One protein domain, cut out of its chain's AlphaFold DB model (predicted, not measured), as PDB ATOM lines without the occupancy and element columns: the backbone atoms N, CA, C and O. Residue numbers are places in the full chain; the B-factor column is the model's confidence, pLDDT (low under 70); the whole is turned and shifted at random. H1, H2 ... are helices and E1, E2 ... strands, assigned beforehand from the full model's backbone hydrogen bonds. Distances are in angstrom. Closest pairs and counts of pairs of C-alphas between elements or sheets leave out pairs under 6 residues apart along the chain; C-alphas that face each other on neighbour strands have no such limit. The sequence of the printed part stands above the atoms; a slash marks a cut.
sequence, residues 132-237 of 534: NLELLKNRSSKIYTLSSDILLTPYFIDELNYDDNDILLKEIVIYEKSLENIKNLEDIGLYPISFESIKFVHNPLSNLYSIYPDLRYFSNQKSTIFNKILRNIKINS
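What this domain is: This is residues 132 to 237 of the 534 residues of an uncharacterized protein of Pelagibacterales bacterium (UniProt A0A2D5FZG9). Two strand hairpins, E1 with E2 and E4 with E5, stand side by side as one strongly twisted sheet, and the longest helix, H2, packs along its edge strand E5. A small parallel pair of strands, E3 and E6, continues the body beside E5, while the short helix H3 only grazes the sheet and H1 is set off from it. The printed part has 106 residues with three named helices and six named strands, in the order H1 E1 E2 E3 H2 E4 E5 H3 E6; the larger sheet has the order E2 E1 E4 E5, all antiparallel. The class is mixed, helices and strands, with under half of the residues in named elements. The whole is compact, with a radius of gyration of the C-alphas of 13.3 A and spans of 39 by 28 by 26 A.

How they stand to each other: H1, residues 132 to 135, is not on the larger sheet. E1, residues 143 to 146, and E2, residues 151 to 156, form an antiparallel hairpin, with N 145 and O 153 2.8 A apart. E3, residues 173 to 175, runs on a tight link into H2, residues 176 to 187. E4, residues 198 to 203, is antiparallel to E1, with N 144 and O 200 2.9 A apart. E4 and E5, residues 208 to 213, form the second hairpin, with N 201 and O 210 2.9 A apart. H2 is on this sheet at a height of 8.2 A, over E5, and runs along the strands, at 3 degrees to E5 on the local plane; their closest C-alphas, of Ser 178 and Ile 211, are 5.4 A apart. The closest C-alphas of E3 and E5, those of Ile 174 and Tyr 209, are 4.7 A apart. H3, residues 225 to 230, is close to H2 but not clearly touching, at a shallow tilt of 29 degrees, opposite ways; the closest C-alphas, of Ile 182 and Phe 226, are 7.0 A apart. E6, residues 234 to 236, is parallel to E3, with N 174 and O 234 2.8 A apart. In H3 every O i to N i+4 pair is within hydrogen-bond range, in H2 4 of 8 are, and H1 is too short for such a pair.

Where its parts are: H1 begins at C-alpha 132, (27.586, 9.359, -28.928). H2 measures 18.1 A from first to last C-alpha, E5 16.4 A, E4 16.1 A and E2 14.9 A. E6 ends at C-alpha 236, (36.297, 10.775, -5.266).

The domain as a whole: The two C-alphas farthest apart, of Leu 160 and Gln 221, are 39.0 A apart. The printed part has no cut; the links E2 to E3 and E5 to H3 are long. Mean pLDDT of the printed part is 87.0, and residues 139 to 141, 157 to 164 and 237 are under 70.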
ATOM      1  N   ASN A 132      28.627   9.263 -29.949       80.38
ATOM      2  CA  ASN A 132      27.586   9.359 -28.928       80.38
ATOM      3  C   ASN A 132      28.111  10.035 -27.661       80.38
ATOM      4  O   ASN A 132      27.365  10.782 -27.040       80.38
ATOM      5  N   LEU A 133      29.364   9.795 -27.264       80.94
ATOM      6  CA  LEU A 133      29.969  10.503 -26.134       80.94
ATOM      7  C   LEU A 133      30.129  11.993 -26.424       80.94
ATOM      8  O   LEU A 133      29.842  12.815 -25.559       80.94
ATOM      9  N   GLU A 134      30.485  12.352 -27.651       80.88
ATOM     10  CA  GLU A 134      30.536  13.743 -28.074       80.88
ATOM     11  C   GLU A 134      29.140  14.411 -27.995       80.88
ATOM     12  O   GLU A 134      29.011  15.506 -27.440       80.88
ATOM     13  N   LEU A 135      28.078  13.735 -28.455       78.69
ATOM     14  CA  LEU A 135      26.687  14.188 -28.279       78.69
ATOM     15  C   LEU A 135      26.285  14.287 -26.799       78.69
ATOM     16  O   LEU A 135      25.508  15.161 -26.405       78.69
ATOM     17  N   LEU A 136      26.847  13.413 -25.970       77.06
ATOM     18  CA  LEU A 136      26.740  13.393 -24.517       77.06
ATOM     19  C   LEU A 136      27.815  14.272 -23.875       77.06
ATOM     20  O   LEU A 136      28.489  13.860 -22.938       77.06
ATOM     21  N   LYS A 137      27.978  15.492 -24.377       77.12
ATOM     22  CA  LYS A 137      28.832  16.542 -23.815       77.12
ATOM     23  C   LYS A 137      30.267  16.152 -23.450       77.12
ATOM     24  O   LYS A 137      30.826  16.673 -22.478       77.12
ATOM     25  N   ASN A 138      30.855  15.233 -24.210       71.75
ATOM     26  CA  ASN A 138      32.153  14.678 -23.880       71.75
ATOM     27  C   ASN A 138      33.091  14.629 -25.088       71.75
ATOM     28  O   ASN A 138      33.345  13.574 -25.664       71.75
ATOM     29  N   ARG A 139      33.588  15.808 -25.468       63.78
ATOM     30  CA  ARG A 139      34.449  16.002 -26.646       63.78
ATOM     31  C   ARG A 139      35.923  15.780 -26.386       63.78
ATOM     32  O   ARG A 139      36.622  15.339 -27.278       63.78
ATOM     33  N   SER A 140      36.365  16.017 -25.159       60.78
ATOM     34  CA  SER A 140      37.794  16.071 -24.835       60.78
ATOM     35  C   SER A 140      38.242  14.909 -23.942       60.78
ATOM     36  O   SER A 140      39.278  14.995 -23.279       60.78
ATOM     37  N   SER A 141      37.459  13.825 -23.871       68.00
ATOM     38  CA  SER A 141      37.832  12.662 -23.062       68.00
ATOM     39  C   SER A 141      38.847  11.767 -23.743       68.00
ATOM     40  O   SER A 141      38.716  11.386 -24.904       68.00
ATOM     41  N   LYS A 142      39.806  11.303 -22.944       84.56
ATOM     42  CA  LYS A 142      40.459  10.027 -23.213       84.56
ATOM     43  C   LYS A 142      39.516   8.901 -22.812       84.56
ATOM     44  O   LYS A 142      38.996   8.884 -21.690       84.56
ATOM     45  N   ILE A 143      39.312   7.949 -23.712       89.06
ATOM     46  CA  ILE A 143      38.501   6.766 -23.435       89.06
ATOM     47  C   ILE A 143      39.433   5.575 -23.330       89.06
ATOM     48  O   ILE A 143      40.216   5.317 -24.238       89.06
ATOM     49  N   TYR A 144      39.294   4.816 -22.250       91.56
ATOM     50  CA  TYR A 144      40.084   3.620 -22.008       91.56
ATOM     51  C   TYR A 144      39.209   2.372 -22.003       91.56
ATOM     52  O   TYR A 144      38.058   2.380 -21.550       91.56
ATOM     53  N   THR A 145      39.789   1.277 -22.468       91.69
ATOM     54  CA  THR A 145      39.304  -0.082 -22.241       91.69
ATOM     55  C   THR A 145      40.021  -0.720 -21.071       91.69
ATOM     56  O   THR A 145      41.190  -0.451 -20.826       91.69
ATOM     57  N   LEU A 146      39.322  -1.595 -20.354       92.94
ATOM     58  CA  LEU A 146      39.916  -2.371 -19.275       92.94
ATOM     59  C   LEU A 146      40.371  -3.736 -19.791       92.94
ATOM     60  O   LEU A 146      39.567  -4.484 -20.348       92.94
ATOM     61  N   SER A 147      41.636  -4.070 -19.554       89.75
ATOM     62  CA  SER A 147      42.183  -5.402 -19.810       89.75
ATOM     63  C   SER A 147      41.938  -6.358 -18.633       89.75
ATOM     64  O   SER A 147      41.577  -5.952 -17.522       89.75
ATOM     65  N   SER A 148      42.177  -7.656 -18.849       85.38
ATOM     66  CA  SER A 148      42.082  -8.672 -17.790       85.38
ATOM     67  C   SER A 148      43.051  -8.457 -16.625       85.38
ATOM     68  O   SER A 148      42.763  -8.912 -15.514       85.38
ATOM     69  N   ASP A 149      44.153  -7.746 -16.874       88.62
ATOM     70  CA  ASP A 149      45.209  -7.454 -15.900       88.62
ATOM     71  C   ASP A 149      44.962  -6.145 -15.140       88.62
ATOM     72  O   ASP A 149      45.822  -5.681 -14.394       88.62
ATOM     73  N   ILE A 150      43.760  -5.565 -15.277       90.12
ATOM     74  CA  ILE A 150      43.345  -4.342 -14.581       90.12
ATOM     75  C   ILE A 150      44.153  -3.105 -15.043       90.12
ATOM     76  O   ILE A 150      44.329  -2.124 -14.314       90.12
ATOM     77  N   LEU A 151      44.608  -3.148 -16.297       92.88
ATOM     78  CA  LEU A 151      45.220  -2.022 -16.997       92.88
ATOM     79  C   LEU A 151      44.172  -1.316 -17.854       92.88
ATOM     80  O   LEU A 151      43.366  -1.959 -18.532       92.88
ATOM     81  N   LEU A 152      44.182   0.010 -17.789       91.81
ATOM     82  CA  LEU A 152      43.427   0.884 -18.665       91.81
ATOM     83  C   LEU A 152      44.279   1.169 -19.891       91.81
ATOM     84  O   LEU A 152      45.252   1.911 -19.799       91.81
ATOM     85  N   THR A 153      43.892   0.571 -21.012       90.12
ATOM     86  CA  THR A 153      44.531   0.776 -22.310       90.12
ATOM     87  C   THR A 153      43.749   1.837 -23.084       90.12
ATOM     88  O   THR A 153      42.509   1.783 -23.090       90.12
ATOM     89  N   PRO A 154      44.406   2.813 -23.726       87.88
ATOM     90  CA  PRO A 154      43.704   3.784 -24.551       87.88
ATOM     91  C   PRO A 154      42.894   3.099 -25.662       87.88
ATOM     92  O   PRO A 154      43.377   2.233 -26.386       87.88
ATOM     93  N   TYR A 155      41.617   3.458 -25.756       84.56
ATOM     94  CA  TYR A 155      40.685   2.999 -26.790       84.56
ATOM     95  C   TYR A 155      40.423   4.094 -27.823       84.56
ATOM     96  O   TYR A 155      40.289   3.818 -29.012       84.56
ATOM     97  N   PHE A 156      40.328   5.335 -27.351       81.00
ATOM     98  CA  PHE A 156      40.221   6.523 -28.178       81.00
ATOM     99  C   PHE A 156      40.956   7.662 -27.487       81.00
ATOM    100  O   PHE A 156      40.813   7.866 -26.274       81.00
ATOM    101  N   ILE A 157      41.717   8.396 -28.284       65.50
ATOM    102  CA  ILE A 157      42.437   9.578 -27.860       65.50
ATOM    103  C   ILE A 157      42.111  10.680 -28.866       65.50
ATOM    104  O   ILE A 157      42.334  10.509 -30.062       65.50
ATOM    105  N   ASP A 158      41.537  11.771 -28.368       66.56
ATOM    106  CA  ASP A 158      41.293  12.980 -29.155       66.56
ATOM    107  C   ASP A 158      42.622  13.650 -29.564       66.56
ATOM    108  O   ASP A 158      43.620  13.511 -28.858       66.56
ATOM    109  N   GLU A 159      42.636  14.400 -30.668       55.84
ATOM    110  CA  GLU A 159      43.835  14.993 -31.291       55.84
ATOM    111  C   GLU A 159      44.644  15.895 -30.339       55.84
ATOM    112  O   GLU A 159      45.845  16.076 -30.523       55.84
ATOM    113  N   LEU A 160      44.017  16.428 -29.287       53.16
ATOM    114  CA  LEU A 160      44.650  17.283 -28.273       53.16
ATOM    115  C   LEU A 160      45.371  16.499 -27.158       53.16
ATOM    116  O   LEU A 160      46.091  17.068 -26.330       53.16
ATOM    117  N   ASN A 161      45.195  15.181 -27.116       53.91
ATOM    118  CA  ASN A 161      45.688  14.294 -26.081       53.91
ATOM    119  C   ASN A 161      46.707  13.325 -26.715       53.91
ATOM    120  O   ASN A 161      46.360  12.551 -27.581       53.91
ATOM    121  N   TYR A 162      47.983  13.346 -26.318       54.06
ATOM    122  CA  TYR A 162      49.041  12.568 -27.012       54.06
ATOM    123  C   TYR A 162      49.700  11.466 -26.170       54.06
ATOM    124  O   TYR A 162      50.662  10.847 -26.613       54.06
ATOM    125  N   ASP A 163      49.230  11.237 -24.942       61.44
ATOM    126  CA  ASP A 163      49.829  10.216 -24.074       61.44
ATOM    127  C   ASP A 163      49.032   8.909 -24.145       61.44
ATOM    128  O   ASP A 163      47.881   8.872 -23.687       61.44
ATOM    129  N   ASP A 164      49.671   7.904 -24.746       66.50
ATOM    130  CA  ASP A 164      49.160   6.576 -25.116       66.50
ATOM    131  C   ASP A 164      49.590   5.489 -24.106       66.50
ATOM    132  O   ASP A 164      49.603   4.296 -24.398       66.50
ATOM    133  N   ASN A 165      50.011   5.903 -22.907       80.38
ATOM    134  CA  ASN A 165      50.459   4.978 -21.875       80.38
ATOM    135  C   ASN A 165      49.291   4.281 -21.168       80.38
ATOM    136  O   ASN A 165      48.280   4.895 -20.813       80.38
ATOM    137  N   ASP A 166      49.496   2.997 -20.875       87.56
ATOM    138  CA  ASP A 166      48.619   2.228 -20.000       87.56
ATOM    139  C   ASP A 166      48.633   2.796 -18.577       87.56
ATOM    140  O   ASP A 166      49.683   3.147 -18.031       87.56
ATOM    141  N   ILE A 167      47.463   2.818 -17.939       90.50
ATOM    142  CA  ILE A 167      47.299   3.305 -16.565       90.50
ATOM    143  C   ILE A 167      46.774   2.173 -15.687       90.50
ATOM    144  O   ILE A 167      45.838   1.457 -16.051       90.50
ATOM    145  N   LEU A 168      47.329   2.006 -14.488       91.69
ATOM    146  CA  LEU A 168      46.775   1.049 -13.531       91.69
ATOM    147  C   LEU A 168      45.431   1.568 -13.001       91.69
ATOM    148  O   LEU A 168      45.338   2.703 -12.540       91.69
ATOM    149  N   LEU A 169      44.395   0.721 -12.953       91.56
ATOM    150  CA  LEU A 169      43.059   1.133 -12.477       91.56
ATOM    151  C   LEU A 169      43.073   1.773 -11.071       91.56
ATOM    152  O   LEU A 169      42.261   2.642 -10.764       91.56
ATOM    153  N   LYS A 170      44.025   1.376 -10.219       92.44
ATOM    154  CA  LYS A 170      44.210   1.925  -8.864       92.44
ATOM    155  C   LYS A 170      44.795   3.343  -8.833       92.44
ATOM    156  O   LYS A 170      44.879   3.945  -7.762       92.44
ATOM    157  N   GLU A 171      45.305   3.845  -9.950       90.75
ATOM    158  CA  GLU A 171      45.930   5.168 -10.055       90.75
ATOM    159  C   GLU A 171      44.918   6.244 -10.428       90.75
ATOM    160  O   GLU A 171      45.101   7.399 -10.048       90.75
ATOM    161  N   ILE A 172      43.813   5.859 -11.066       90.56
ATOM    162  CA  ILE A 172      42.743   6.782 -11.424       90.56
ATOM    163  C   ILE A 172      41.781   7.036 -10.262       90.56
ATOM    164  O   ILE A 172      41.632   6.221  -9.347       90.56
ATOM    165  N   VAL A 173      41.087   8.170 -10.330       90.94
ATOM    166  CA  VAL A 173      40.032   8.543  -9.387       90.94
ATOM    167  C   VAL A 173      38.683   8.518 -10.104       90.94
ATOM    168  O   VAL A 173      38.467   9.239 -11.079       90.94
ATOM    169  N   ILE A 174      37.769   7.685  -9.612       91.81
ATOM    170  CA  ILE A 174      36.437   7.504 -10.187       91.81
ATOM    171  C   ILE A 174      35.480   8.598  -9.713       91.81
ATOM    172  O   ILE A 174      35.415   8.924  -8.523       91.81
ATOM    173  N   TYR A 175      34.681   9.109 -10.648       90.81
ATOM    174  CA  TYR A 175      33.482   9.873 -10.351       90.81
ATOM    175  C   TYR A 175      32.455   8.969  -9.663       90.81
ATOM    176  O   TYR A 175      31.861   8.094 -10.297       90.81
ATOM    177  N   GLU A 176      32.249   9.187  -8.366       90.06
ATOM    178  CA  GLU A 176      31.500   8.294  -7.475       90.06
ATOM    179  C   GLU A 176      30.119   7.894  -8.012       90.06
ATOM    180  O   GLU A 176      29.793   6.709  -8.003       90.06
ATOM    181  N   LYS A 177      29.332   8.828  -8.566       90.06
ATOM    182  CA  LYS A 177      27.991   8.481  -9.071       90.06
ATOM    183  C   LYS A 177      28.018   7.511 -10.252       90.06
ATOM    184  O   LYS A 177      27.068   6.761 -10.434       90.06
ATOM    185  N   SER A 178      29.105   7.453 -11.027       92.19
ATOM    186  CA  SER A 178      29.228   6.461 -12.108       92.19
ATOM    187  C   SER A 178      29.276   5.013 -11.600       92.19
ATOM    188  O   SER A 178      29.015   4.091 -12.368       92.19
ATOM    189  N   LEU A 179      29.507   4.789 -10.300       91.94
ATOM    190  CA  LEU A 179      29.365   3.468  -9.678       91.94
ATOM    191  C   LEU A 179      27.912   2.987  -9.650       91.94
ATOM    192  O   LEU A 179      27.666   1.780  -9.702       91.94
ATOM    193  N   GLU A 180      26.941   3.904  -9.632       92.19
ATOM    194  CA  GLU A 180      25.525   3.544  -9.728       92.19
ATOM    195  C   GLU A 180      25.204   2.870 -11.068       92.19
ATOM    196  O   GLU A 180      24.294   2.050 -11.120       92.19
ATOM    197  N   ASN A 181      25.991   3.108 -12.126       93.31
ATOM    198  CA  ASN A 181      25.822   2.429 -13.416       93.31
ATOM    199  C   ASN A 181      25.966   0.910 -13.279       93.31
ATOM    200  O   ASN A 181      25.216   0.162 -13.903       93.31
ATOM    201  N   ILE A 182      26.910   0.453 -12.445       94.31
ATOM    202  CA  ILE A 182      27.114  -0.970 -12.157       94.31
ATOM    203  C   ILE A 182      25.869  -1.528 -11.468       94.31
ATOM    204  O   ILE A 182      25.272  -2.490 -11.950       94.31
ATOM    205  N   LYS A 183      25.436  -0.877 -10.384       92.88
ATOM    206  CA  LYS A 183      24.274  -1.304  -9.602       92.88
ATOM    207  C   LYS A 183      22.996  -1.343 -10.446       92.88
ATOM    208  O   LYS A 183      22.280  -2.339 -10.428       92.88
ATOM    209  N   ASN A 184      22.751  -0.301 -11.239       93.50
ATOM    210  CA  ASN A 184      21.578  -0.198 -12.106       93.50
ATOM    211  C   ASN A 184      21.526  -1.338 -13.134       93.50
ATOM    212  O   ASN A 184      20.441  -1.812 -13.462       93.50
ATOM    213  N   LEU A 185      22.679  -1.805 -13.626       94.75
ATOM    214  CA  LEU A 185      22.755  -2.951 -14.532       94.75
ATOM    215  C   LEU A 185      22.518  -4.284 -13.819       94.75
ATOM    216  O   LEU A 185      21.764  -5.120 -14.326       94.75
ATOM    217  N   GLU A 186      23.090  -4.469 -12.628       94.19
ATOM    218  CA  GLU A 186      22.846  -5.662 -11.810       94.19
ATOM    219  C   GLU A 186      21.364  -5.801 -11.424       94.19
ATOM    220  O   GLU A 186      20.810  -6.900 -11.519       94.19
ATOM    221  N   ASP A 187      20.694  -4.694 -11.086       93.81
ATOM    222  CA  ASP A 187      19.269  -4.645 -10.715       93.81
ATOM    223  C   ASP A 187      18.329  -5.075 -11.861       93.81
ATOM    224  O   ASP A 187      17.210  -5.567 -11.639       93.81
ATOM    225  N   ILE A 188      18.780  -4.922 -13.109       93.56
ATOM    226  CA  ILE A 188      18.055  -5.377 -14.303       93.56
ATOM    227  C   ILE A 188      18.575  -6.716 -14.846       93.56
ATOM    228  O   ILE A 188      18.079  -7.194 -15.867       93.56
ATOM    229  N   GLY A 189      19.518  -7.351 -14.143       95.50
ATOM    230  CA  GLY A 189      20.062  -8.665 -14.477       95.50
ATOM    231  C   GLY A 189      21.001  -8.668 -15.682       95.50
ATOM    232  O   GLY A 189      21.100  -9.694 -16.355       95.50
ATOM    233  N   LEU A 190      21.658  -7.543 -15.977       96.19
ATOM    234  CA  LEU A 190      22.666  -7.438 -17.030       96.19
ATOM    235  C   LEU A 190      24.075  -7.449 -16.438       96.19
ATOM    236  O   LEU A 190      24.394  -6.696 -15.522       96.19
ATOM    237  N   TYR A 191      24.934  -8.278 -17.020       97.38
ATOM    238  CA  TYR A 191      26.310  -8.474 -16.586       97.38
ATOM    239  C   TYR A 191      27.271  -8.411 -17.780       97.38
ATOM    240  O   TYR A 191      26.926  -8.886 -18.871       97.38
ATOM    241  N   PRO A 192      28.475  -7.844 -17.593       96.69
ATOM    242  CA  PRO A 192      29.472  -7.743 -18.652       96.69
ATOM    243  C   PRO A 192      29.996  -9.134 -19.015       96.69
ATOM    244  O   PRO A 192      30.228  -9.965 -18.127       96.69
ATOM    245  N   ILE A 193      30.202  -9.385 -20.310       95.94
ATOM    246  CA  ILE A 193      30.759 -10.657 -20.800       95.94
ATOM    247  C   ILE A 193      32.292 -10.682 -20.743       95.94
ATOM    248  O   ILE A 193      32.883 -11.760 -20.712       95.94
ATOM    249  N   SER A 194      32.934  -9.511 -20.728       95.00
ATOM    250  CA  SER A 194      34.391  -9.344 -20.690       95.00
ATOM    251  C   SER A 194      34.788  -8.007 -20.044       95.00
ATOM    252  O   SER A 194      33.928  -7.166 -19.774       95.00
ATOM    253  N   PHE A 195      36.076  -7.788 -19.768       93.38
ATOM    254  CA  PHE A 195      36.539  -6.526 -19.173       93.38
ATOM    255  C   PHE A 195      36.363  -5.335 -20.129       93.38
ATOM    256  O   PHE A 195      35.992  -4.248 -19.693       93.38
ATOM    257  N   GLU A 196      36.476  -5.567 -21.439       91.50
ATOM    258  CA  GLU A 196      36.302  -4.557 -22.490       91.50
ATOM    259  C   GLU A 196      34.850  -4.073 -22.633       91.50
ATOM    260  O   GLU A 196      34.598  -3.074 -23.316       91.50
ATOM    261  N   SER A 197      33.900  -4.761 -21.982       94.12
ATOM    262  CA  SER A 197      32.488  -4.356 -21.901       94.12
ATOM    263  C   SER A 197      32.307  -3.041 -21.135       94.12
ATOM    264  O   SER A 197      31.259  -2.404 -21.234       94.12
ATOM    265  N   ILE A 198      33.310  -2.635 -20.355       93.19
ATOM    266  CA  ILE A 198      33.319  -1.403 -19.577       93.19
ATOM    267  C   ILE A 198      34.357  -0.453 -20.161       93.19
ATOM    268  O   ILE A 198      35.512  -0.826 -20.369       93.19
ATOM    269  N   LYS A 199      33.939   0.788 -20.397       92.62
ATOM    270  CA  LYS A 199      34.811   1.888 -20.794       92.62
ATOM    271  C   LYS A 199      35.037   2.817 -19.615       92.62
ATOM    272  O   LYS A 199      34.155   2.992 -18.773       92.62
ATOM    273  N   PHE A 200      36.214   3.419 -19.574       92.50
ATOM    274  CA  PHE A 200      36.554   4.460 -18.616       92.50
ATOM    275  C   PHE A 200      36.713   5.765 -19.376       92.50
ATOM    276  O   PHE A 200      37.585   5.881 -20.230       92.50
ATOM    277  N   VAL A 201      35.837   6.721 -19.088       90.50
ATOM    278  CA  VAL A 201      35.790   8.007 -19.786       90.50
ATOM    279  C   VAL A 201      36.392   9.072 -18.877       90.50
ATOM    280  O   VAL A 201      35.840   9.351 -17.809       90.50
ATOM    281  N   HIS A 202      37.540   9.620 -19.266       88.75
ATOM    282  CA  HIS A 202      38.257  10.660 -18.526       88.75
ATOM    283  C   HIS A 202      37.662  12.039 -18.806       88.75
ATOM    284  O   HIS A 202      37.498  12.409 -19.956       88.75
ATOM    285  N   ASN A 203      37.361  12.822 -17.777       87.25
ATOM    286  CA  ASN A 203      37.000  14.226 -17.937       87.25
ATOM    287  C   ASN A 203      38.253  15.090 -17.700       87.25
ATOM    288  O   ASN A 203      38.683  15.179 -16.546       87.25
ATOM    289  N   PRO A 204      38.829  15.757 -18.720       82.50
ATOM    290  CA  PRO A 204      40.028  16.577 -18.542       82.50
ATOM    291  C   PRO A 204      39.786  17.787 -17.635       82.50
ATOM    292  O   PRO A 204      40.720  18.276 -17.014       82.50
ATOM    293  N   LEU A 205      38.541  18.250 -17.482       85.94
ATOM    294  CA  LEU A 205      38.216  19.408 -16.652       85.94
ATOM    295  C   LEU A 205      38.246  19.064 -15.167       85.94
ATOM    296  O   LEU A 205      38.784  19.832 -14.378       85.94
ATOM    297  N   SER A 206      37.692  17.925 -14.757       84.94
ATOM    298  CA  SER A 206      37.702  17.499 -13.347       84.94
ATOM    299  C   SER A 206      38.841  16.533 -13.011       84.94
ATOM    300  O   SER A 206      39.103  16.283 -11.837       84.94
ATOM    301  N   ASN A 207      39.522  16.007 -14.032       85.31
ATOM    302  CA  ASN A 207      40.479  14.905 -13.957       85.31
ATOM    303  C   ASN A 207      39.890  13.607 -13.354       85.31
ATOM    304  O   ASN A 207      40.610  12.773 -12.803       85.31
ATOM    305  N   LEU A 208      38.565  13.434 -13.434       87.88
ATOM    306  CA  LEU A 208      37.849  12.256 -12.936       87.88
ATOM    307  C   LEU A 208      37.533  11.280 -14.065       87.88
ATOM    308  O   LEU A 208      37.330  11.672 -15.211       87.88
ATOM    309  N   TYR A 209      37.414  10.002 -13.717       91.06
ATOM    310  CA  TYR A 209      37.076   8.931 -14.648       91.06
ATOM    311  C   TYR A 209      35.676   8.395 -14.368       91.06
ATOM    312  O   TYR A 209      35.300   8.186 -13.216       91.06
ATOM    313  N   SER A 210      34.901   8.137 -15.414       91.56
ATOM    314  CA  SER A 210      33.558   7.562 -15.296       91.56
ATOM    315  C   SER A 210      33.508   6.152 -15.844       91.56
ATOM    316  O   SER A 210      34.040   5.888 -16.920       91.56
ATOM    317  N   ILE A 211      32.821   5.266 -15.128       92.75
ATOM    318  CA  ILE A 211      32.538   3.908 -15.591       92.75
ATOM    319  C   ILE A 211      31.356   3.964 -16.556       92.75
ATOM    320  O   ILE A 211      30.225   4.201 -16.132       92.75
ATOM    321  N   TYR A 212      31.598   3.726 -17.842       91.38
ATOM    322  CA  TYR A 212      30.569   3.762 -18.876       91.38
ATOM    323  C   TYR A 212      30.412   2.389 -19.555       91.38
ATOM    324  O   TYR A 212      31.347   1.906 -20.199       91.38
ATOM    325  N   PRO A 213      29.264   1.713 -19.394       91.88
ATOM    326  CA  PRO A 213      29.056   0.370 -19.924       91.88
ATOM    327  C   PRO A 213      28.701   0.383 -21.416       91.88
ATOM    328  O   PRO A 213      27.791   1.085 -21.850       91.88
ATOM    329  N   ASP A 214      29.356  -0.472 -22.198       92.69
ATOM    330  CA  ASP A 214      28.981  -0.745 -23.583       92.69
ATOM    331  C   ASP A 214      28.019  -1.938 -23.640       92.69
ATOM    332  O   ASP A 214      28.429  -3.101 -23.679       92.69
ATOM    333  N   LEU A 215      26.716  -1.641 -23.647       92.88
ATOM    334  CA  LEU A 215      25.642  -2.637 -23.541       92.88
ATOM    335  C   LEU A 215      25.625  -3.684 -24.662       92.88
ATOM    336  O   LEU A 215      25.001  -4.736 -24.507       92.88
ATOM    337  N   ARG A 216      26.359  -3.461 -25.759       92.31
ATOM    338  CA  ARG A 216      26.547  -4.462 -26.819       92.31
ATOM    339  C   ARG A 216      27.220  -5.725 -26.287       92.31
ATOM    340  O   ARG A 216      26.939  -6.814 -26.787       92.31
ATOM    341  N   TYR A 217      28.043  -5.599 -25.246       94.50
ATOM    342  CA  TYR A 217      28.807  -6.682 -24.622       94.50
ATOM    343  C   TYR A 217      28.221  -7.132 -23.273       94.50
ATOM    344  O   TYR A 217      28.934  -7.602 -22.389       94.50
ATOM    345  N   PHE A 218      26.903  -7.008 -23.097       95.56
ATOM    346  CA  PHE A 218      26.212  -7.449 -21.885       95.56
ATOM    347  C   PHE A 218      25.295  -8.641 -22.135       95.56
ATOM    348  O   PHE A 218      24.641  -8.769 -23.177       95.56
ATOM    349  N   SER A 219      25.223  -9.516 -21.135       95.19
ATOM    350  CA  SER A 219      24.358 -10.688 -21.144       95.19
ATOM    351  C   SER A 219      23.591 -10.847 -19.834       95.19
ATOM    352  O   SER A 219      23.868 -10.174 -18.846       95.19
ATOM    353  N   ASN A 220      22.643 -11.777 -19.812       94.88
ATOM    354  CA  ASN A 220      21.951 -12.208 -18.599       94.88
ATOM    355  C   ASN A 220      22.729 -13.263 -17.780       94.88
ATOM    356  O   ASN A 220      22.203 -13.786 -16.796       94.88
ATOM    357  N   GLN A 221      23.967 -13.595 -18.164       95.50
ATOM    358  CA  GLN A 221      24.825 -14.525 -17.429       95.50
ATOM    359  C   GLN A 221      25.691 -13.772 -16.419       95.50
ATOM    360  O   GLN A 221      26.501 -12.930 -16.797       95.50
ATOM    361  N   LYS A 222      25.551 -14.104 -15.130       95.75
ATOM    362  CA  LYS A 222      26.341 -13.493 -14.049       95.75
ATOM    363  C   LYS A 222      27.845 -13.657 -14.285       95.75
ATOM    364  O   LYS A 222      28.313 -14.764 -14.544       95.75
ATOM    365  N   SER A 223      28.602 -12.578 -14.095       95.19
ATOM    366  CA  SER A 223      30.069 -12.567 -14.146       95.19
ATOM    367  C   SER A 223      30.667 -11.912 -12.893       95.19
ATOM    368  O   SER A 223      29.966 -11.278 -12.107       95.19
ATOM    369  N   THR A 224      31.974 -12.087 -12.664       94.75
ATOM    370  CA  THR A 224      32.689 -11.526 -11.496       94.75
ATOM    371  C   THR A 224      33.418 -10.212 -11.796       94.75
ATOM    372  O   THR A 224      34.117  -9.685 -10.931       94.75
ATOM    373  N   ILE A 225      33.269  -9.676 -13.011       95.38
ATOM    374  CA  ILE A 225      34.037  -8.526 -13.514       95.38
ATOM    375  C   ILE A 225      33.746  -7.262 -12.698       95.38
ATOM    376  O   ILE A 225      34.688  -6.603 -12.263       95.38
ATOM    377  N   PHE A 226      32.479  -6.971 -12.388       95.00
ATOM    378  CA  PHE A 226      32.118  -5.831 -11.537       95.00
ATOM    379  C   PHE A 226      32.805  -5.879 -10.168       95.00
ATOM    380  O   PHE A 226      33.429  -4.903  -9.755       95.00
ATOM    381  N   ASN A 227      32.801  -7.043  -9.511       93.88
ATOM    382  CA  ASN A 227      33.487  -7.230  -8.231       93.88
ATOM    383  C   ASN A 227      35.000  -6.983  -8.329       93.88
ATOM    384  O   ASN A 227      35.603  -6.488  -7.378       93.88
ATOM    385  N   LYS A 228      35.630  -7.333  -9.458       93.88
ATOM    386  CA  LYS A 228      37.055  -7.061  -9.685       93.88
ATOM    387  C   LYS A 228      37.327  -5.569  -9.883       93.88
ATOM    388  O   LYS A 228      38.296  -5.078  -9.312       93.88
ATOM    389  N   ILE A 229      36.474  -4.860 -10.625       93.19
ATOM    390  CA  ILE A 229      36.586  -3.405 -10.824       93.19
ATOM    391  C   ILE A 229      36.469  -2.681  -9.480       93.19
ATOM    392  O   ILE A 229      37.380  -1.953  -9.099       93.19
ATOM    393  N   LEU A 230      35.402  -2.946  -8.717       93.00
ATOM    394  CA  LEU A 230      35.122  -2.254  -7.451       93.00
ATOM    395  C   LEU A 230      36.238  -2.411  -6.402       93.00
ATOM    396  O   LEU A 230      36.427  -1.528  -5.574       93.00
ATOM    397  N   ARG A 231      37.006  -3.507  -6.445       93.44
ATOM    398  CA  ARG A 231      38.146  -3.742  -5.538       93.44
ATOM    399  C   ARG A 231      39.413  -2.962  -5.901       93.44
ATOM    400  O   ARG A 231      40.316  -2.901  -5.075       93.44
ATOM    401  N   ASN A 232      39.506  -2.425  -7.118       92.12
ATOM    402  CA  ASN A 232      40.737  -1.847  -7.666       92.12
ATOM    403  C   ASN A 232      40.627  -0.353  -7.997       92.12
ATOM    404  O   ASN A 232      41.557   0.194  -8.578       92.12
ATOM    405  N   ILE A 233      39.527   0.309  -7.641       91.69
ATOM    406  CA  ILE A 233      39.313   1.736  -7.913       91.69
ATOM    407  C   ILE A 233      39.546   2.602  -6.673       91.69
ATOM    408  O   ILE A 233      39.282   2.183  -5.545       91.69
ATOM    409  N   LYS A 234      39.974   3.848  -6.892       87.25
ATOM    410  CA  LYS A 234      39.862   4.930  -5.903       87.25
ATOM    411  C   LYS A 234      38.630   5.770  -6.222       87.25
ATOM    412  O   LYS A 234      38.325   6.003  -7.388       87.25
ATOM    413  N   ILE A 235      37.930   6.234  -5.194       82.06
ATOM    414  CA  ILE A 235      36.677   6.986  -5.337       82.06
ATOM    415  C   ILE A 235      36.918   8.437  -4.928       82.06
ATOM    416  O   ILE A 235      37.559   8.689  -3.908       82.06
ATOM    417  N   ASN A 236      36.388   9.386  -5.703       77.38
ATOM    418  CA  ASN A 236      36.297  10.775  -5.266       77.38
ATOM    419  C   ASN A 236      35.079  10.962  -4.353       77.38
ATOM    420  O   ASN A 236      33.976  11.177  -4.850       77.38
ATOM    421  N   SER A 237      35.266  10.906  -3.036       63.94
ATOM    422  CA  SER A 237      34.222  11.305  -2.090       63.94
ATOM    423  C   SER A 237      34.171  12.837  -2.015       63.94
ATOM    424  O   SER A 237      34.955  13.446  -1.281       63.94
TER     425      SER A 237